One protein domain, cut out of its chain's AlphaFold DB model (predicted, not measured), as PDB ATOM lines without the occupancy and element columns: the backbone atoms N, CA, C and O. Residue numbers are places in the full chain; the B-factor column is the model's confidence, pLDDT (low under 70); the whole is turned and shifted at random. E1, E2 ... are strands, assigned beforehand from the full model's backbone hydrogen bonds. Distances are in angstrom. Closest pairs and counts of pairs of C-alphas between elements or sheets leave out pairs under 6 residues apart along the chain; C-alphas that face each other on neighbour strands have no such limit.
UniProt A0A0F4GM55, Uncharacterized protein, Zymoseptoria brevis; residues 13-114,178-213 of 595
ATOM      1  N   THR A  13      -1.024   3.705 -34.746       93.25
ATOM      2  CA  THR A  13      -0.484   2.971 -33.607       93.25
ATOM      3  C   THR A  13      -0.925   3.617 -32.302       93.25
ATOM      4  O   THR A  13      -0.718   4.807 -32.075       93.25
ATOM      5  N   LEU A  14      -1.539   2.830 -31.421       95.06
ATOM      6  CA  LEU A  14      -1.803   3.213 -30.040       95.06
ATOM      7  C   LEU A  14      -0.618   2.767 -29.180       95.06
ATOM      8  O   LEU A  14      -0.465   1.580 -28.899       95.06
ATOM      9  N   HIS A  15       0.222   3.710 -28.769       96.44
ATOM     10  CA  HIS A  15       1.313   3.441 -27.840       96.44
ATOM     11  C   HIS A  15       0.778   3.382 -26.415       96.44
ATOM     12  O   HIS A  15       0.072   4.293 -25.984       96.44
ATOM     13  N   ALA A  16       1.136   2.334 -25.680       96.56
ATOM     14  CA  ALA A  16       0.771   2.159 -24.283       96.56
ATOM     15  C   ALA A  16       2.032   2.026 -23.424       96.56
ATOM     16  O   ALA A  16       2.943   1.274 -23.760       96.56
ATOM     17  N   SER A  17       2.092   2.746 -22.306       96.38
ATOM     18  CA  SER A  17       3.221   2.688 -21.368       96.38
ATOM     19  C   SER A  17       2.747   2.799 -19.922       96.38
ATOM     20  O   SER A  17       1.715   3.409 -19.649       96.38
ATOM     21  N   ILE A  18       3.492   2.211 -18.988       96.69
ATOM     22  CA  ILE A  18       3.225   2.324 -17.549       96.69
ATOM     23  C   ILE A  18       4.068   3.463 -16.977       96.69
ATOM     24  O   ILE A  18       5.265   3.554 -17.244       96.69
ATOM     25  N   ARG A  19       3.455   4.311 -16.150       96.12
ATOM     26  CA  ARG A  19       4.149   5.280 -15.296       96.12
ATOM     27  C   ARG A  19       3.758   5.035 -13.843       96.12
ATOM     28  O   ARG A  19       2.598   5.229 -13.477       96.12
ATOM     29  N   LEU A  20       4.719   4.606 -13.032       96.56
ATOM     30  CA  LEU A  20       4.544   4.441 -11.588       96.56
ATOM     31  C   LEU A  20       4.482   5.804 -10.891       96.56
ATOM     32  O   LEU A  20       5.059   6.775 -11.385       96.56
ATOM     33  N   ALA A  21       3.777   5.875  -9.760       95.56
ATOM     34  CA  ALA A  21       3.789   7.065  -8.909       95.56
ATOM     35  C   ALA A  21       5.179   7.292  -8.287       95.56
ATOM     36  O   ALA A  21       5.686   8.408  -8.307       95.56
ATOM     37  N   ASP A  22       5.804   6.212  -7.817       93.00
ATOM     38  CA  ASP A  22       7.196   6.158  -7.383       93.00
ATOM     39  C   ASP A  22       7.821   4.870  -7.935       93.00
ATOM     40  O   ASP A  22       7.302   3.776  -7.719       93.00
ATOM     41  N   ARG A  23       8.906   5.006  -8.704       90.25
ATOM     42  CA  ARG A  23       9.590   3.882  -9.361       90.25
ATOM     43  C   ARG A  23      10.510   3.115  -8.410       90.25
ATOM     44  O   ARG A  23      10.833   1.963  -8.686       90.25
ATOM     45  N   HIS A  24      10.960   3.752  -7.334       89.31
ATOM     46  CA  HIS A  24      11.933   3.185  -6.402       89.31
ATOM     47  C   HIS A  24      11.298   2.749  -5.084       89.31
ATOM     48  O   HIS A  24      11.979   2.161  -4.244       89.31
ATOM     49  N   LYS A  25       9.991   2.988  -4.920       93.38
ATOM     50  CA  LYS A  25       9.230   2.505  -3.775       93.38
ATOM     51  C   LYS A  25       9.298   0.983  -3.682       93.38
ATOM     52  O   LYS A  25       9.058   0.258  -4.648       93.38
ATOM     53  N   VAL A  26       9.569   0.524  -2.469       93.44
ATOM     54  CA  VAL A  26       9.414  -0.869  -2.070       93.44
ATOM     55  C   VAL A  26       8.013  -1.041  -1.508       93.44
ATOM     56  O   VAL A  26       7.586  -0.271  -0.649       93.44
ATOM     57  N   HIS A  27       7.302  -2.037  -2.018       94.62
ATOM     58  CA  HIS A  27       5.949  -2.373  -1.607       94.62
ATOM     59  C   HIS A  27       5.972  -3.475  -0.551       94.62
ATOM     60  O   HIS A  27       6.505  -4.558  -0.803       94.62
ATOM     61  N   TYR A  28       5.374  -3.214   0.610       92.75
ATOM     62  CA  TYR A  28       5.365  -4.150   1.737       92.75
ATOM     63  C   TYR A  28       4.055  -4.944   1.806       92.75
ATOM     64  O   TYR A  28       3.073  -4.517   2.419       92.75
ATOM     65  N   GLY A  29       4.041  -6.140   1.215       91.56
ATOM     66  CA  GLY A  29       2.870  -7.021   1.242       91.56
ATOM     67  C   GLY A  29       1.686  -6.566   0.370       91.56
ATOM     68  O   GLY A  29       1.770  -5.636  -0.426       91.56
ATOM     69  N   SER A  30       0.541  -7.240   0.525       91.44
ATOM     70  CA  SER A  30      -0.679  -6.987  -0.264       91.44
ATOM     71  C   SER A  30      -1.400  -5.684   0.085       91.44
ATOM     72  O   SER A  30      -2.184  -5.180  -0.717       91.44
ATOM     73  N   ASN A  31      -1.164  -5.154   1.287       92.00
ATOM     74  CA  ASN A  31      -1.836  -3.955   1.794       92.00
ATOM     75  C   ASN A  31      -1.182  -2.657   1.296       92.00
ATOM     76  O   ASN A  31      -1.753  -1.585   1.481       92.00
ATOM     77  N   ASP A  32      -0.020  -2.751   0.649       94.12
ATOM     78  CA  ASP A  32       0.704  -1.627   0.064       94.12
ATOM     79  C   ASP A  32       0.722  -1.738  -1.474       94.12
ATOM     80  O   ASP A  32       1.697  -2.212  -2.067       94.12
ATOM     81  N   PRO A  33      -0.379  -1.366  -2.155       96.31
ATOM     82  CA  PRO A  33      -0.536  -1.619  -3.578       96.31
ATOM     83  C   PRO A  33       0.423  -0.793  -4.438       96.31
ATOM     84  O   PRO A  33       0.852   0.312  -4.092       96.31
ATOM     85  N   ILE A  34       0.693  -1.314  -5.631       97.44
ATOM     86  CA  ILE A  34       1.399  -0.603  -6.685       97.44
ATOM     87  C   ILE A  34       0.445   0.406  -7.315       97.44
ATOM     88  O   ILE A  34      -0.561   0.030  -7.922       97.44
ATOM     89  N   VAL A  35       0.777   1.689  -7.188       97.81
ATOM     90  CA  VAL A  35      -0.027   2.796  -7.711       97.81
ATOM     91  C   VAL A  35       0.676   3.428  -8.906       97.81
ATOM     92  O   VAL A  35       1.873   3.730  -8.872       97.81
ATOM     93  N   GLY A  36      -0.078   3.656  -9.976       97.69
ATOM     94  CA  GLY A  36       0.446   4.268 -11.186       97.69
ATOM     95  C   GLY A  36      -0.641   4.615 -12.190       97.69
ATOM     96  O   GLY A  36      -1.830   4.680 -11.876       97.69
ATOM     97  N   ARG A  37      -0.214   4.862 -13.424       97.94
ATOM     98  CA  ARG A  37      -1.087   5.144 -14.563       97.94
ATOM     99  C   ARG A  37      -0.568   4.485 -15.829       97.94
ATOM    100  O   ARG A  37       0.640   4.427 -16.054       97.94
ATOM    101  N   VAL A  38      -1.484   4.038 -16.674       97.81
ATOM    102  CA  VAL A  38      -1.195   3.663 -18.057       97.81
ATOM    103  C   VAL A  38      -1.395   4.893 -18.925       97.81
ATOM    104  O   VAL A  38      -2.475   5.478 -18.915       97.81
ATOM    105  N   VAL A  39      -0.354   5.300 -19.642       97.69
ATOM    106  CA  VAL A  39      -0.397   6.407 -20.599       97.69
ATOM    107  C   VAL A  39      -0.573   5.832 -21.994       97.69
ATOM    108  O   VAL A  39       0.250   5.037 -22.454       97.69
ATOM    109  N   LEU A  40      -1.660   6.240 -22.636       97.44
ATOM    110  CA  LEU A  40      -2.047   5.866 -23.984       97.44
ATOM    111  C   LEU A  40      -1.858   7.066 -24.907       97.44
ATOM    112  O   LEU A  40      -2.376   8.145 -24.622       97.44
ATOM    113  N   LYS A  41      -1.153   6.869 -26.019       96.19
ATOM    114  CA  LYS A  41      -0.907   7.912 -27.016       96.19
ATOM    115  C   LYS A  41      -1.157   7.370 -28.414       96.19
ATOM    116  O   LYS A  41      -0.480   6.443 -28.856       96.19
ATOM    117  N   TYR A  42      -2.133   7.938 -29.111       95.00
ATOM    118  CA  TYR A  42      -2.462   7.531 -30.475       95.00
ATOM    119  C   TYR A  42      -1.643   8.320 -31.501       95.00
ATOM    120  O   TYR A  42      -1.659   9.552 -31.495       95.00
ATOM    121  N   MET A  43      -0.946   7.605 -32.382       92.94
ATOM    122  CA  MET A  43      -0.181   8.135 -33.510       92.94
ATOM    123  C   MET A  43      -0.833   7.657 -34.818       92.94
ATOM    124  O   MET A  43      -0.701   6.476 -35.155       92.94
ATOM    125  N   PRO A  44      -1.573   8.509 -35.550       90.56
ATOM    126  CA  PRO A  44      -2.137   8.122 -36.841       90.56
ATOM    127  C   PRO A  44      -1.026   7.885 -37.878       90.56
ATOM    128  O   PRO A  44      -0.025   8.595 -37.908       90.56
ATOM    129  N   ASN A  45      -1.214   6.904 -38.766       85.31
ATOM    130  CA  ASN A  45      -0.278   6.597 -39.864       85.31
ATOM    131  C   ASN A  45      -0.472   7.504 -41.088       85.31
ATOM    132  O   ASN A  45       0.246   7.387 -42.080       85.31
ATOM    133  N   THR A  46      -1.476   8.376 -41.051       77.69
ATOM    134  CA  THR A  46      -1.815   9.290 -42.139       77.69
ATOM    135  C   THR A  46      -1.565  10.726 -41.714       77.69
ATOM    136  O   THR A  46      -1.622  11.037 -40.532       77.69
ATOM    137  N   THR A  47      -1.392  11.623 -42.682       68.75
ATOM    138  CA  THR A  47      -1.303  13.076 -42.453       68.75
ATOM    139  C   THR A  47      -2.610  13.709 -41.964       68.75
ATOM    140  O   THR A  47      -2.658  14.918 -41.766       68.75
ATOM    141  N   PHE A  48      -3.684  12.930 -41.833       69.88
ATOM    142  CA  PHE A  48      -4.959  13.398 -41.314       69.88
ATOM    143  C   PHE A  48      -5.028  13.164 -39.806       69.88
ATOM    144  O   PHE A  48      -4.813  12.042 -39.340       69.88
ATOM    145  N   ASP A  49      -5.399  14.211 -39.070       76.00
ATOM    146  CA  ASP A  49      -5.651  14.184 -37.629       76.00
ATOM    147  C   ASP A  49      -6.987  13.486 -37.314       76.00
ATOM    148  O   ASP A  49      -7.934  14.084 -36.802       76.00
ATOM    149  N   ALA A  50      -7.094  12.207 -37.669       84.12
ATOM    150  CA  ALA A  50      -8.268  11.402 -37.367       84.12
ATOM    151  C   ALA A  50      -8.260  10.988 -35.891       84.12
ATOM    152  O   ALA A  50      -7.280  10.439 -35.398       84.12
ATOM    153  N   GLU A  51      -9.359  11.214 -35.181       89.88
ATOM    154  CA  GLU A  51      -9.515  10.722 -33.814       89.88
ATOM    155  C   GLU A  51      -9.618   9.190 -33.775       89.88
ATOM    156  O   GLU A  51     -10.233   8.565 -34.647       89.88
ATOM    157  N   LEU A  52      -9.075   8.580 -32.722       90.75
ATOM    158  CA  LEU A  52      -9.289   7.165 -32.436       90.75
ATOM    159  C   LEU A  52     -10.519   7.028 -31.541       90.75
ATOM    160  O   LEU A  52     -10.522   7.537 -30.422       90.75
ATOM    161  N   PHE A  53     -11.538   6.306 -32.007       92.44
ATOM    162  CA  PHE A  53     -12.725   5.973 -31.223       92.44
ATOM    163  C   PHE A  53     -13.074   4.488 -31.368       92.44
ATOM    164  O   PHE A  53     -12.997   3.920 -32.457       92.44
ATOM    165  N   GLY A  54     -13.478   3.852 -30.270       92.56
ATOM    166  CA  GLY A  54     -13.910   2.455 -30.260       92.56
ATOM    167  C   GLY A  54     -13.799   1.822 -28.878       92.56
ATOM    168  O   GLY A  54     -13.464   2.508 -27.913       92.56
ATOM    169  N   PRO A  55     -14.113   0.527 -28.738       95.56
ATOM    170  CA  PRO A  55     -13.926  -0.166 -27.475       95.56
ATOM    171  C   PRO A  55     -12.430  -0.388 -27.209       95.56
ATOM    172  O   PRO A  55     -11.673  -0.787 -28.094       95.56
ATOM    173  N   LEU A  56     -12.020  -0.160 -25.969       96.88
ATOM    174  CA  LEU A  56     -10.676  -0.384 -25.464       96.88
ATOM    175  C   LEU A  56     -10.757  -1.300 -24.247       96.88
ATOM    176  O   LEU A  56     -11.586  -1.106 -23.353       96.88
ATOM    177  N   LYS A  57      -9.848  -2.267 -24.192       97.81
ATOM    178  CA  LYS A  57      -9.579  -3.046 -22.989       97.81
ATOM    179  C   LYS A  57      -8.108  -2.898 -22.620       97.81
ATOM    180  O   LYS A  57      -7.236  -3.145 -23.452       97.81
ATOM    181  N   VAL A  58      -7.853  -2.490 -21.381       97.88
ATOM    182  CA  VAL A  58      -6.512  -2.330 -20.810       97.88
ATOM    183  C   VAL A  58      -6.409  -3.217 -19.583       97.88
ATOM    184  O   VAL A  58      -7.067  -2.969 -18.569       97.88
ATOM    185  N   ASP A  59      -5.560  -4.229 -19.686       98.06
ATOM    186  CA  ASP A  59      -5.174  -5.099 -18.589       98.06
ATOM    187  C   ASP A  59      -3.722  -4.790 -18.186       98.06
ATOM    188  O   ASP A  59      -2.836  -4.640 -19.031       98.06
ATOM    189  N   VAL A  60      -3.469  -4.718 -16.883       97.75
ATOM    190  CA  VAL A  60      -2.121  -4.675 -16.310       97.75
ATOM    191  C   VAL A  60      -1.805  -6.053 -15.739       97.75
ATOM    192  O   VAL A  60      -2.624  -6.651 -15.034       97.75
ATOM    193  N   LEU A  61      -0.625  -6.573 -16.065       96.94
ATOM    194  CA  LEU A  61      -0.171  -7.908 -15.682       96.94
ATOM    195  C   LEU A  61       0.944  -7.787 -14.644       96.94
ATOM    196  O   LEU A  61       1.999  -7.255 -14.973       96.94
ATOM    197  N   LEU A  62       0.754  -8.298 -13.429       97.25
ATOM    198  CA  LEU A  62       1.829  -8.401 -12.439       97.25
ATOM    199  C   LEU A  62       2.448  -9.794 -12.522       97.25
ATOM    200  O   LEU A  62       1.782 -10.795 -12.262       97.25
ATOM    201  N   ASN A  63       3.729  -9.850 -12.880       94.94
ATOM    202  CA  ASN A  63       4.480 -11.089 -13.033       94.94
ATOM    203  C   ASN A  63       5.676 -11.104 -12.085       94.94
ATOM    204  O   ASN A  63       6.545 -10.238 -12.186       94.94
ATOM    205  N   GLY A  64       5.763 -12.117 -11.230       93.62
ATOM    206  CA  GLY A  64       6.934 -12.406 -10.406       93.62
ATOM    207  C   GLY A  64       7.663 -13.638 -10.923       93.62
ATOM    208  O   GLY A  64       7.029 -14.630 -11.288       93.62
ATOM    209  N   LYS A  65       8.994 -13.609 -10.958       89.44
ATOM    210  CA  LYS A  65       9.824 -14.757 -11.357       89.44
ATOM    211  C   LYS A  65      11.081 -14.810 -10.504       89.44
ATOM    212  O   LYS A  65      11.684 -13.772 -10.241       89.44
ATOM    213  N   HIS A  66      11.516 -16.014 -10.141       85.69
ATOM    214  CA  HIS A  66      12.860 -16.221  -9.605       85.69
ATOM    215  C   HIS A  66      13.736 -16.933 -10.632       85.69
ATOM    216  O   HIS A  66      13.289 -17.885 -11.269       85.69
ATOM    217  N   LYS A  67      14.983 -16.496 -10.795       79.88
ATOM    218  CA  LYS A  67      15.946 -17.066 -11.742       79.88
ATOM    219  C   LYS A  67      17.280 -17.285 -11.034       79.88
ATOM    220  O   LYS A  67      17.839 -16.366 -10.451       79.88
ATOM    221  N   ALA A  68      17.802 -18.503 -11.114       72.81
ATOM    222  CA  ALA A  68      19.166 -18.822 -10.716       72.81
ATOM    223  C   ALA A  68      19.957 -19.148 -11.986       72.81
ATOM    224  O   ALA A  68      19.659 -20.125 -12.672       72.81
ATOM    225  N   ILE A  69      20.915 -18.293 -12.337       68.44
ATOM    226  CA  ILE A  69      21.751 -18.446 -13.528       68.44
ATOM    227  C   ILE A  69      23.120 -18.951 -13.097       68.44
ATOM    228  O   ILE A  69      23.775 -18.358 -12.238       68.44
ATOM    229  N   TYR A  70      23.551 -20.030 -13.741       65.56
ATOM    230  CA  TYR A  70      24.908 -20.538 -13.671       65.56
ATOM    231  C   TYR A  70      25.510 -20.459 -15.072       65.56
ATOM    232  O   TYR A  70      25.185 -21.271 -15.937       65.56
ATOM    233  N   ASN A  71      26.347 -19.450 -15.305       58.50
ATOM    234  CA  ASN A  71      27.094 -19.350 -16.551       58.50
ATOM    235  C   ASN A  71      28.360 -20.214 -16.439       58.50
ATOM    236  O   ASN A  71      29.394 -19.738 -15.966       58.50
ATOM    237  N   ASP A  72      28.262 -21.475 -16.866       49.25
ATOM    238  CA  ASP A  72      29.417 -22.253 -17.334       49.25
ATOM    239  C   ASP A  72      29.484 -22.098 -18.865       49.25
ATOM    240  O   ASP A  72      28.469 -22.322 -19.542       49.25
ATOM    241  N   PRO A  73      30.613 -21.684 -19.465       50.78
ATOM    242  CA  PRO A  73      30.710 -21.659 -20.920       50.78
ATOM    243  C   PRO A  73      30.622 -23.090 -21.503       50.78
ATOM    244  O   PRO A  73      31.280 -23.984 -20.973       50.78
ATOM    245  N   PRO A  74      29.902 -23.346 -22.622       45.91
ATOM    246  CA  PRO A  74      28.947 -22.519 -23.352       45.91
ATOM    247  C   PRO A  74      27.565 -23.207 -23.407       45.91
ATOM    248  O   PRO A  74      27.145 -23.680 -24.464       45.91
ATOM    249  N   SER A  75      26.835 -23.287 -22.292       46.69
ATOM    250  CA  SER A  75      25.403 -23.613 -22.362       46.69
ATOM    251  C   SER A  75      24.586 -22.335 -22.214       46.69
ATOM    252  O   SER A  75      24.269 -21.905 -21.109       46.69
ATOM    253  N   THR A  76      24.193 -21.745 -23.342       42.28
ATOM    254  CA  THR A  76      23.183 -20.673 -23.450       42.28
ATOM    255  C   THR A  76      21.769 -21.155 -23.098       42.28
ATOM    256  O   THR A  76      20.774 -20.574 -23.527       42.28
ATOM    257  N   THR A  77      21.647 -22.233 -22.322       46.31
ATOM    258  CA  THR A  77      20.373 -22.692 -21.787       46.31
ATOM    259  C   THR A  77      19.909 -21.668 -20.774       46.31
ATOM    260  O   THR A  77      20.319 -21.685 -19.613       46.31
ATOM    261  N   GLU A  78      19.062 -20.751 -21.230       46.91
ATOM    262  CA  GLU A  78      18.276 -19.910 -20.354       46.91
ATOM    263  C   GLU A  78      17.504 -20.822 -19.398       46.91
ATOM    264  O   GLU A  78      16.547 -21.503 -19.772       46.91
ATOM    265  N   ILE A  79      17.968 -20.873 -18.152       51.78
ATOM    266  CA  ILE A  79      17.281 -21.585 -17.086       51.78
ATOM    267  C   ILE A  79      15.973 -20.829 -16.877       51.78
ATOM    268  O   ILE A  79      15.973 -19.696 -16.383       51.78
ATOM    269  N   LYS A  80      14.863 -21.425 -17.333       53.44
ATOM    270  CA  LYS A  80      13.522 -20.889 -17.109       53.44
ATOM    271  C   LYS A  80      13.317 -20.796 -15.602       53.44
ATOM    272  O   LYS A  80      13.246 -21.812 -14.916       53.44
ATOM    273  N   GLY A  81      13.276 -19.565 -15.106       62.16
ATOM    274  CA  GLY A  81      12.921 -19.278 -13.728       62.16
ATOM    275  C   GLY A  81      11.518 -19.784 -13.401       62.16
ATOM    276  O   GLY A  81      10.678 -19.885 -14.299       62.16
ATOM    277  N   HIS A  82      11.250 -20.102 -12.138       76.62
ATOM    278  CA  HIS A  82       9.907 -20.491 -11.719       76.62
ATOM    279  C   HIS A  82       9.079 -19.242 -11.421       76.62
ATOM    280  O   HIS A  82       9.526 -18.296 -10.763       76.62
ATOM    281  N   THR A  83       7.871 -19.224 -11.981       87.69
ATOM    282  CA  THR A  83       6.901 -18.139 -11.823       87.69
ATOM    283  C   THR A  83       6.482 -18.060 -10.361       87.69
ATOM    284  O   THR A  83       6.097 -19.061  -9.776       87.69
ATOM    285  N   LEU A  84       6.639 -16.893  -9.750       91.81
ATOM    286  CA  LEU A  84       6.233 -16.626  -8.371       91.81
ATOM    287  C   LEU A  84       4.791 -16.140  -8.304       91.81
ATOM    288  O   LEU A  84       4.115 -16.386  -7.321       91.81
ATOM    289  N   CYS A  85       4.354 -15.391  -9.309       93.69
ATOM    290  CA  CYS A  85       2.967 -14.984  -9.483       93.69
ATOM    291  C   CYS A  85       2.749 -14.516 -10.923       93.69
ATOM    292  O   CYS A  85       3.685 -14.062 -11.591       93.69
ATOM    293  N   SER A  86       1.505 -14.598 -11.383       94.44
ATOM    294  CA  SER A  86       1.053 -14.027 -12.652       94.44
ATOM    295  C   SER A  86      -0.408 -13.599 -12.517       94.44
ATOM    296  O   SER A  86      -1.317 -14.389 -12.783       94.44
ATOM    297  N   THR A  87      -0.655 -12.354 -12.105       95.50
ATOM    298  CA  THR A  87      -2.014 -11.815 -11.940       95.50
ATOM    299  C   THR A  87      -2.365 -10.825 -13.047       95.50
ATOM    300  O   THR A  87      -1.515 -10.107 -13.573       95.50
ATOM    301  N   ARG A  88      -3.649 -10.789 -13.423       96.94
ATOM    302  CA  ARG A  88      -4.196  -9.899 -14.455       96.94
ATOM    303  C   ARG A  88      -5.245  -8.986 -13.835       96.94
ATOM    304  O   ARG A  88      -6.202  -9.474 -13.240       96.94
ATOM    305  N   HIS A  89      -5.092  -7.682 -14.036       97.50
ATOM    306  CA  HIS A  89      -6.000  -6.659 -13.525       97.50
ATOM    307  C   HIS A  89      -6.529  -5.804 -14.676       97.50
ATOM    308  O   HIS A  89      -5.779  -5.042 -15.281       97.50
ATOM    309  N   THR A  90      -7.823  -5.915 -14.978       97.81
ATOM    310  CA  THR A  90      -8.483  -5.037 -15.952       97.81
ATOM    311  C   THR A  90      -8.701  -3.664 -15.332       97.81
ATOM    312  O   THR A  90      -9.485  -3.530 -14.395       97.81
ATOM    313  N   ILE A  91      -8.022  -2.646 -15.858       97.88
ATOM    314  CA  ILE A  91      -8.118  -1.262 -15.361       97.88
ATOM    315  C   ILE A  91      -9.066  -0.409 -16.211       97.88
ATOM    316  O   ILE A  91      -9.554   0.624 -15.762       97.88
ATOM    317  N   HIS A  92      -9.346  -0.846 -17.440       98.00
ATOM    318  CA  HIS A  92     -10.341  -0.232 -18.307       98.00
ATOM    319  C   HIS A  92     -10.941  -1.272 -19.250       98.00
ATOM    320  O   HIS A  92     -10.223  -2.080 -19.835       98.00
ATOM    321  N   SER A  93     -12.261  -1.233 -19.414       97.62
ATOM    322  CA  SER A  93     -12.994  -2.029 -20.395       97.62
ATOM    323  C   SER A  93     -14.237  -1.252 -20.801       97.62
ATOM    324  O   SER A  93     -15.213  -1.209 -20.051       97.62
ATOM    325  N   GLY A  94     -14.207  -0.611 -21.964       96.56
ATOM    326  CA  GLY A  94     -15.313   0.243 -22.376       96.56
ATOM    327  C   GLY A  94     -15.004   1.107 -23.591       96.56
ATOM    328  O   GLY A  94     -14.028   0.859 -24.295       96.56
ATOM    329  N   PRO A  95     -15.862   2.098 -23.880       96.06
ATOM    330  CA  PRO A  95     -15.623   3.041 -24.959       96.06
ATOM    331  C   PRO A  95     -14.423   3.938 -24.640       96.06
ATOM    332  O   PRO A  95     -14.291   4.464 -23.535       96.06
ATOM    333  N   PHE A  96     -13.590   4.158 -25.648       95.75
ATOM    334  CA  PHE A  96     -12.423   5.022 -25.608       95.75
ATOM    335  C   PHE A  96     -12.445   5.968 -26.801       95.75
ATOM    336  O   PHE A  96     -12.810   5.583 -27.916       95.75
ATOM    337  N   ARG A  97     -12.059   7.216 -26.552       94.69
ATOM    338  CA  ARG A  97     -11.909   8.252 -27.566       94.69
ATOM    339  C   ARG A  97     -10.684   9.085 -27.227       94.69
ATOM    340  O   ARG A  97     -10.555   9.526 -26.087       94.69
ATOM    341  N   THR A  98      -9.804   9.299 -28.195       94.25
ATOM    342  CA  THR A  98      -8.656  10.194 -28.033       94.25
ATOM    343  C   THR A  98      -8.327  10.916 -29.330       94.25
ATOM    344  O   THR A  98      -8.503  10.375 -30.427       94.25
ATOM    345  N   ASN A  99      -7.821  12.136 -29.186       93.62
ATOM    346  CA  ASN A  99      -7.282  12.907 -30.293       93.62
ATOM    347  C   ASN A  99      -5.862  12.418 -30.629       93.62
ATOM    348  O   ASN A  99      -5.154  11.912 -29.746       93.62
ATOM    349  N   PRO A 100      -5.408  12.591 -31.881       92.31
ATOM    350  CA  PRO A 100      -4.017  12.360 -32.252       92.31
ATOM    351  C   PRO A 100      -3.048  13.047 -31.296       92.31
ATOM    352  O   PRO A 100      -3.282  14.170 -30.844       92.31
ATOM    353  N   SER A 101      -1.949  12.367 -30.984       88.69
ATOM    354  CA  SER A 101      -0.845  12.910 -30.184       88.69
ATOM    355  C   SER A 101      -1.186  13.356 -28.764       88.69
ATOM    356  O   SER A 101      -0.311  13.887 -28.082       88.69
ATOM    357  N   THR A 102      -2.405  13.093 -28.296       94.38
ATOM    358  CA  THR A 102      -2.843  13.427 -26.942       94.38
ATOM    359  C   THR A 102      -2.587  12.249 -26.009       94.38
ATOM    360  O   THR A 102      -2.989  11.119 -26.295       94.38
ATOM    361  N   ASP A 103      -1.930  12.529 -24.886       95.75
ATOM    362  CA  ASP A 103      -1.700  11.550 -23.829       95.75
ATOM    363  C   ASP A 103      -2.981  11.394 -22.997       95.75
ATOM    364  O   ASP A 103      -3.459  12.344 -22.371       95.75
ATOM    365  N   VAL A 104      -3.528  10.180 -22.955       97.25
ATOM    366  CA  VAL A 104      -4.642   9.817 -22.071       97.25
ATOM    367  C   VAL A 104      -4.119   8.891 -20.986       97.25
ATOM    368  O   VAL A 104      -3.531   7.852 -21.278       97.25
ATOM    369  N   SER A 105      -4.332   9.254 -19.724       97.12
ATOM    370  CA  SER A 105      -3.872   8.461 -18.585       97.12
ATOM    371  C   SER A 105      -5.016   7.734 -17.885       97.12
ATOM    372  O   SER A 105      -5.993   8.367 -17.491       97.12
ATOM    373  N   ILE A 106      -4.852   6.433 -17.653       98.00
ATOM    374  CA  ILE A 106      -5.779   5.594 -16.882       98.00
ATOM    375  C   ILE A 106      -5.070   5.164 -15.597       98.00
ATOM    376  O   ILE A 106      -4.056   4.471 -15.657       98.00
ATOM    377  N   ALA A 107      -5.567   5.600 -14.441       98.12
ATOM    378  CA  ALA A 107      -4.979   5.262 -13.147       98.12
ATOM    379  C   ALA A 107      -5.226   3.790 -12.771       98.12
ATOM    380  O   ALA A 107      -6.250   3.212 -13.138       98.12
ATOM    381  N   PHE A 108      -4.306   3.199 -12.011       98.00
ATOM    382  CA  PHE A 108      -4.452   1.857 -11.453       98.00
ATOM    383  C   PHE A 108      -3.887   1.761 -10.032       98.00
ATOM    384  O   PHE A 108      -3.006   2.528  -9.640       98.00
ATOM    385  N   SER A 109      -4.387   0.774  -9.288       97.69
ATOM    386  CA  SER A 109      -3.897   0.363  -7.971       97.69
ATOM    387  C   SER A 109      -3.946  -1.161  -7.894       97.69
ATOM    388  O   SER A 109      -5.033  -1.738  -7.925       97.69
ATOM    389  N   ILE A 110      -2.784  -1.813  -7.858       96.94
ATOM    390  CA  ILE A 110      -2.660  -3.273  -7.973       96.94
ATOM    391  C   ILE A 110      -1.921  -3.818  -6.748       96.94
ATOM    392  O   ILE A 110      -0.748  -3.494  -6.572       96.94
ATOM    393  N   PRO A 111      -2.563  -4.633  -5.896       96.69
ATOM    394  CA  PRO A 111      -1.885  -5.257  -4.768       96.69
ATOM    395  C   PRO A 111      -1.008  -6.428  -5.223       96.69
ATOM    396  O   PRO A 111      -1.347  -7.141  -6.173       96.69
ATOM    397  N   PHE A 112       0.088  -6.676  -4.504       96.62
ATOM    398  CA  PHE A 112       0.782  -7.959  -4.598       96.62
ATOM    399  C   PHE A 112      -0.099  -9.082  -4.026       96.62
ATOM    400  O   PHE A 112      -0.838  -8.847  -3.063       96.62
ATOM    401  N   PRO A 113      -0.038 -10.309  -4.575       94.94
ATOM    402  CA  PRO A 113      -0.710 -11.442  -3.957       94.94
ATOM    403  C   PRO A 113      -0.083 -11.759  -2.593       94.94
ATOM    404  O   PRO A 113       1.098 -11.527  -2.358       94.94
ATOM    405  N   THR A 114      -0.877 -12.296  -1.668       90.19
ATOM    406  CA  THR A 114      -0.404 -12.639  -0.314       90.19
ATOM    407  C   THR A 114       0.533 -13.846  -0.297       90.19
ATOM    408  O   THR A 114       1.325 -14.011   0.630       90.19
ATOM    409  N   LYS A 178      27.578 -16.821 -11.114       72.62
ATOM    410  CA  LYS A 178      26.455 -17.306 -10.316       72.62
ATOM    411  C   LYS A 178      25.573 -16.125  -9.940       72.62
ATOM    412  O   LYS A 178      25.980 -15.312  -9.115       72.62
ATOM    413  N   THR A 179      24.390 -16.035 -10.534       79.88
ATOM    414  CA  THR A 179      23.425 -14.971 -10.221       79.88
ATOM    415  C   THR A 179      22.138 -15.580  -9.696       79.88
ATOM    416  O   THR A 179      21.627 -16.530 -10.285       79.88
ATOM    417  N   ILE A 180      21.599 -15.029  -8.613       85.31
ATOM    418  CA  ILE A 180      20.258 -15.348  -8.117       85.31
ATOM    419  C   ILE A 180      19.444 -14.060  -8.171       85.31
ATOM    420  O   ILE A 180      19.840 -13.062  -7.575       85.31
ATOM    421  N   SER A 181      18.316 -14.071  -8.877       88.12
ATOM    422  CA  SER A 181      17.411 -12.930  -8.953       88.12
ATOM    423  C   SER A 181      15.961 -13.308  -8.677       88.12
ATOM    424  O   SER A 181      15.504 -14.400  -9.015       88.12
ATOM    425  N   ILE A 182      15.238 -12.385  -8.052       91.81
ATOM    426  CA  ILE A 182      13.798 -12.412  -7.806       91.81
ATOM    427  C   ILE A 182      13.275 -11.069  -8.290       91.81
ATOM    428  O   ILE A 182      13.605 -10.032  -7.713       91.81
ATOM    429  N   ILE A 183      12.517 -11.098  -9.383       92.44
ATOM    430  CA  ILE A 183      12.116  -9.900 -10.118       92.44
ATOM    431  C   ILE A 183      10.601  -9.901 -10.268       92.44
ATOM    432  O   ILE A 183      10.009 -10.901 -10.693       92.44
ATOM    433  N   TYR A 184       9.995  -8.758  -9.963       95.12
ATOM    434  CA  TYR A 184       8.589  -8.478 -10.205       95.12
ATOM    435  C   TYR A 184       8.464  -7.401 -11.274       95.12
ATOM    436  O   TYR A 184       9.179  -6.401 -11.262       95.12
ATOM    437  N   THR A 185       7.564  -7.620 -12.225       95.56
ATOM    438  CA  THR A 185       7.374  -6.741 -13.381       95.56
ATOM    439  C   THR A 185       5.899  -6.503 -13.638       95.56
ATOM    440  O   THR A 185       5.086  -7.424 -13.546       95.56
ATOM    441  N   LEU A 186       5.568  -5.275 -14.024       96.56
ATOM    442  CA  LEU A 186       4.290  -4.929 -14.616       96.56
ATOM    443  C   LEU A 186       4.388  -4.968 -16.142       96.56
ATOM    444  O   LEU A 186       5.188  -4.254 -16.747       96.56
ATOM    445  N   GLY A 187       3.555  -5.795 -16.759       95.50
ATOM    446  CA  GLY A 187       3.297  -5.806 -18.193       95.50
ATOM    447  C   GLY A 187       1.959  -5.151 -18.528       95.50
ATOM    448  O   GLY A 187       1.120  -4.926 -17.655       95.50
ATOM    449  N   LEU A 188       1.750  -4.885 -19.816       96.50
ATOM    450  CA  LEU A 188       0.475  -4.426 -20.357       96.50
ATOM    451  C   LEU A 188      -0.064  -5.437 -21.358       96.50
ATOM    452  O   LEU A 188       0.688  -5.986 -22.161       96.50
ATOM    453  N   ASP A 189      -1.376  -5.617 -21.335       96.00
ATOM    454  CA  ASP A 189      -2.134  -6.273 -22.391       96.00
ATOM    455  C   ASP A 189      -3.269  -5.327 -22.796       96.00
ATOM    456  O   ASP A 189      -4.228  -5.102 -22.054       96.00
ATOM    457  N   VAL A 190      -3.087  -4.675 -23.945       95.94
ATOM    458  CA  VAL A 190      -3.994  -3.652 -24.467       95.94
ATOM    459  C   VAL A 190      -4.581  -4.149 -25.774       95.94
ATOM    460  O   VAL A 190      -3.856  -4.521 -26.695       95.94
ATOM    461  N   SER A 191      -5.906  -4.123 -25.867       95.38
ATOM    462  CA  SER A 191      -6.630  -4.545 -27.062       95.38
ATOM    463  C   SER A 191      -7.713  -3.540 -27.441       95.38
ATOM    464  O   SER A 191      -8.323  -2.897 -26.584       95.38
ATOM    465  N   LEU A 192      -7.953  -3.425 -28.747       93.94
ATOM    466  CA  LEU A 192      -9.019  -2.623 -29.347       93.94
ATOM    467  C   LEU A 192      -9.984  -3.566 -30.091       93.94
ATOM    468  O   LEU A 192      -9.818  -3.799 -31.293       93.94
ATOM    469  N   PRO A 193     -10.952  -4.195 -29.397       91.81
ATOM    470  CA  PRO A 193     -11.835  -5.182 -30.011       91.81
ATOM    471  C   PRO A 193     -12.588  -4.614 -31.223       91.81
ATOM    472  O   PRO A 193     -13.269  -3.600 -31.131       91.81
ATOM    473  N   GLY A 194     -12.489  -5.271 -32.377       87.81
ATOM    474  CA  GLY A 194     -13.169  -4.817 -33.597       87.81
ATOM    475  C   GLY A 194     -12.471  -3.683 -34.360       87.81
ATOM    476  O   GLY A 194     -12.988  -3.268 -35.394       87.81
ATOM    477  N   LEU A 195     -11.292  -3.224 -33.920       86.62
ATOM    478  CA  LEU A 195     -10.452  -2.268 -34.651       86.62
ATOM    479  C   LEU A 195      -9.146  -2.935 -35.101       86.62
ATOM    480  O   LEU A 195      -8.104  -2.798 -34.470       86.62
ATOM    481  N   SER A 196      -9.192  -3.662 -36.217       83.00
ATOM    482  CA  SER A 196      -8.019  -4.353 -36.775       83.00
ATOM    483  C   SER A 196      -7.028  -3.429 -37.497       83.00
ATOM    484  O   SER A 196      -5.900  -3.834 -37.762       83.00
ATOM    485  N   SER A 197      -7.428  -2.194 -37.818       83.56
ATOM    486  CA  SER A 197      -6.602  -1.208 -38.530       83.56
ATOM    487  C   SER A 197      -5.623  -0.441 -37.633       83.56
ATOM    488  O   SER A 197      -4.804   0.325 -38.146       83.56
ATOM    489  N   VAL A 198      -5.717  -0.615 -36.310       86.62
ATOM    490  CA  VAL A 198      -4.875   0.062 -35.318       86.62
ATOM    491  C   VAL A 198      -3.966  -0.959 -34.657       86.62
ATOM    492  O   VAL A 198      -4.433  -1.931 -34.066       86.62
ATOM    493  N   THR A 199      -2.659  -0.734 -34.733       91.25
ATOM    494  CA  THR A 199      -1.684  -1.554 -34.014       91.25
ATOM    495  C   THR A 199      -1.508  -1.035 -32.595       91.25
ATOM    496  O   THR A 199      -1.571   0.166 -32.341       91.25
ATOM    497  N   VAL A 200      -1.283  -1.934 -31.644       91.12
ATOM    498  CA  VAL A 200      -0.989  -1.557 -30.261       91.12
ATOM    499  C   VAL A 200       0.511  -1.702 -30.038       91.12
ATOM    500  O   VAL A 200       1.057  -2.801 -30.126       91.12
ATOM    501  N   GLY A 201       1.184  -0.582 -29.781       89.69
ATOM    502  CA  GLY A 201       2.606  -0.540 -29.463       89.69
ATOM    503  C   GLY A 201       2.813  -0.634 -27.957       89.69
ATOM    504  O   GLY A 201       2.582   0.341 -27.244       89.69
ATOM    505  N   ILE A 202       3.260  -1.792 -27.476       89.44
ATOM    506  CA  ILE A 202       3.583  -2.034 -26.063       89.44
ATOM    507  C   ILE A 202       5.107  -2.178 -25.945       89.44
ATOM    508  O   ILE A 202       5.710  -2.824 -26.807       89.44
ATOM    509  N   PRO A 203       5.764  -1.588 -24.928       84.81
ATOM    510  CA  PRO A 203       7.188  -1.799 -24.701       84.81
ATOM    511  C   PRO A 203       7.510  -3.291 -24.548       84.81
ATOM    512  O   PRO A 203       6.769  -4.041 -23.917       84.81
ATOM    513  N   ALA A 204       8.648  -3.709 -25.108       78.75
ATOM    514  CA  ALA A 204       9.094  -5.102 -25.067       78.75
ATOM    515  C   ALA A 204       9.423  -5.591 -23.644       78.75
ATOM    516  O   ALA A 204       9.387  -6.792 -23.376       78.75
ATOM    517  N   TYR A 205       9.742  -4.665 -22.736       80.19
ATOM    518  CA  TYR A 205      10.132  -4.951 -21.361       80.19
ATOM    519  C   TYR A 205       9.065  -4.458 -20.385       80.19
ATOM    520  O   TYR A 205       8.512  -3.367 -20.543       80.19
ATOM    521  N   GLY A 206       8.789  -5.270 -19.364       86.62
ATOM    522  CA  GLY A 206       7.926  -4.876 -18.256       86.62
ATOM    523  C   GLY A 206       8.577  -3.800 -17.386       86.62
ATOM    524  O   GLY A 206       9.797  -3.656 -17.355       86.62
ATOM    525  N   THR A 207       7.756  -3.046 -16.661       93.38
ATOM    526  CA  THR A 207       8.237  -2.086 -15.658       93.38
ATOM    527  C   THR A 207       8.520  -2.823 -14.357       93.38
ATOM    528  O   THR A 207       7.606  -3.407 -13.783       93.38
ATOM    529  N   GLU A 208       9.769  -2.826 -13.901       93.69
ATOM    530  CA  GLU A 208      10.141  -3.454 -12.631       93.69
ATOM    531  C   GLU A 208       9.507  -2.741 -11.433       93.69
ATOM    532  O   GLU A 208       9.365  -1.515 -11.424       93.69
ATOM    533  N   VAL A 209       9.126  -3.531 -10.433       95.75
ATOM    534  CA  VAL A 209       8.567  -3.078  -9.155       95.75
ATOM    535  C   VAL A 209       9.231  -3.852  -8.023       95.75
ATOM    536  O   VAL A 209       9.561  -5.028  -8.185       95.75
ATOM    537  N   PHE A 210       9.430  -3.204  -6.876       95.38
ATOM    538  CA  PHE A 210      10.101  -3.815  -5.733       95.38
ATOM    539  C   PHE A 210       9.087  -4.249  -4.682       95.38
ATOM    540  O   PHE A 210       8.214  -3.487  -4.287       95.38
ATOM    541  N   TYR A 211       9.229  -5.482  -4.228       96.31
ATOM    542  CA  TYR A 211       8.410  -6.113  -3.203       96.31
ATOM    543  C   TYR A 211       9.278  -6.523  -2.017       96.31
ATOM    544  O   TYR A 211      10.378  -7.047  -2.220       96.31
ATOM    545  N   ASP A 212       8.753  -6.357  -0.809       95.56
ATOM    546  CA  ASP A 212       9.264  -6.973   0.412       95.56
ATOM    547  C   ASP A 212       8.095  -7.508   1.266       95.56
ATOM    548  O   ASP A 212       6.916  -7.246   0.999       95.56
ATOM    549  N   ALA A 213       8.419  -8.308   2.278       93.56
ATOM    550  CA  ALA A 213       7.460  -8.914   3.187       93.56
ATOM    551  C   ALA A 213       6.573  -7.852   3.878       93.56
ATOM    552  O   ALA A 213       7.019  -6.723   4.097       93.56
TER     553      ALA A 213
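This is residues 13 to 114 and 178 to 213 of the 595 residues of an uncharacterized protein of Zymoseptoria brevis (UniProt A0A0F4GM55). Two strongly twisted sheets lie partly face to face as a loose sandwich with strands crossed: E6, E3, E1 and E8 make the smaller one, and E2, E9, E7, E4 and E5 the larger, which is curled like part of a barrel. The far end of the long hairpin of E4 and E5, with the first residues of E7 beside E4, reaches beyond the smaller sheet as an arm. The printed part has 138 residues with nine named strands, E1 to E9 in chain order, and no named helix: the class is all strand. The sheet orders are E6, E3, E1, E8 and E2, E9, E7, E4, E5, both mixed; the whole is loose, with a radius of gyration of the C-alphas of 17.8 A and spans of 54 by 41 by 24 A.

Begin at E1, residues 13 to 20, which is antiparallel to E3, residues 34 to 44; find N 15 and O 41 at 2.8 A. On the other side of E3, E6, residues 103 to 110, is antiparallel to it, with N 38 and O 106 at 2.8 A. E8, residues 198 to 201, is parallel to E1, with N 14 and O 199 at 2.8 A. In the larger sheet, E4, residues 52 to 71, and E5, residues 82 to 98, form an antiparallel hairpin, with N 56 and O 94 at 2.8 A. E7, residues 178 to 191, is antiparallel to E4, with N 61 and O 187 at 2.9 A. E9, residues 207 to 212, is staggered: residues 207 to 209 pair antiparallel with E7, N 207 and O 186 being 2.8 A apart, and residues 210 to 212 pair parallel with E2, residues 26 to 28, N 27 and O 210 being 2.8 A apart. Between the sheets, the closest C-alphas of E5 and E6 are those of Ile 91 and Phe 108, 6.2 A apart, and those of E1 and E7 are Ala 16 and Val 190, 7.5 A apart. E4 and E6 are near each other, while E1 and E4 are apart.

Find C-alpha 13 at (-0.484, 2.971, -33.607); from there E1 runs 22.6 A. E3 spans 31.6 A. E4 starts at C-alpha 52, (-9.289, 7.165, -32.436), bends by 84 degrees at residue 55 and spans 47.7 A. E5 spans 39.4 A and bends by 82 degrees at residue 95; E7 spans 39.2 A and bends by 53 degrees at residue 182. E9 ends at C-alpha 212, (9.264, -6.973, 0.412).

The two farthest C-alphas, of Phe 48 and Asp 72, are 55.0 A apart. Residues 115 to 177 are not printed, and C-alphas 114 and 178 are 29.0 A apart across the cut. Of the links that are printed whole, none is long. Confidence is under 70 at residues 47 to 48 and 69 to 81.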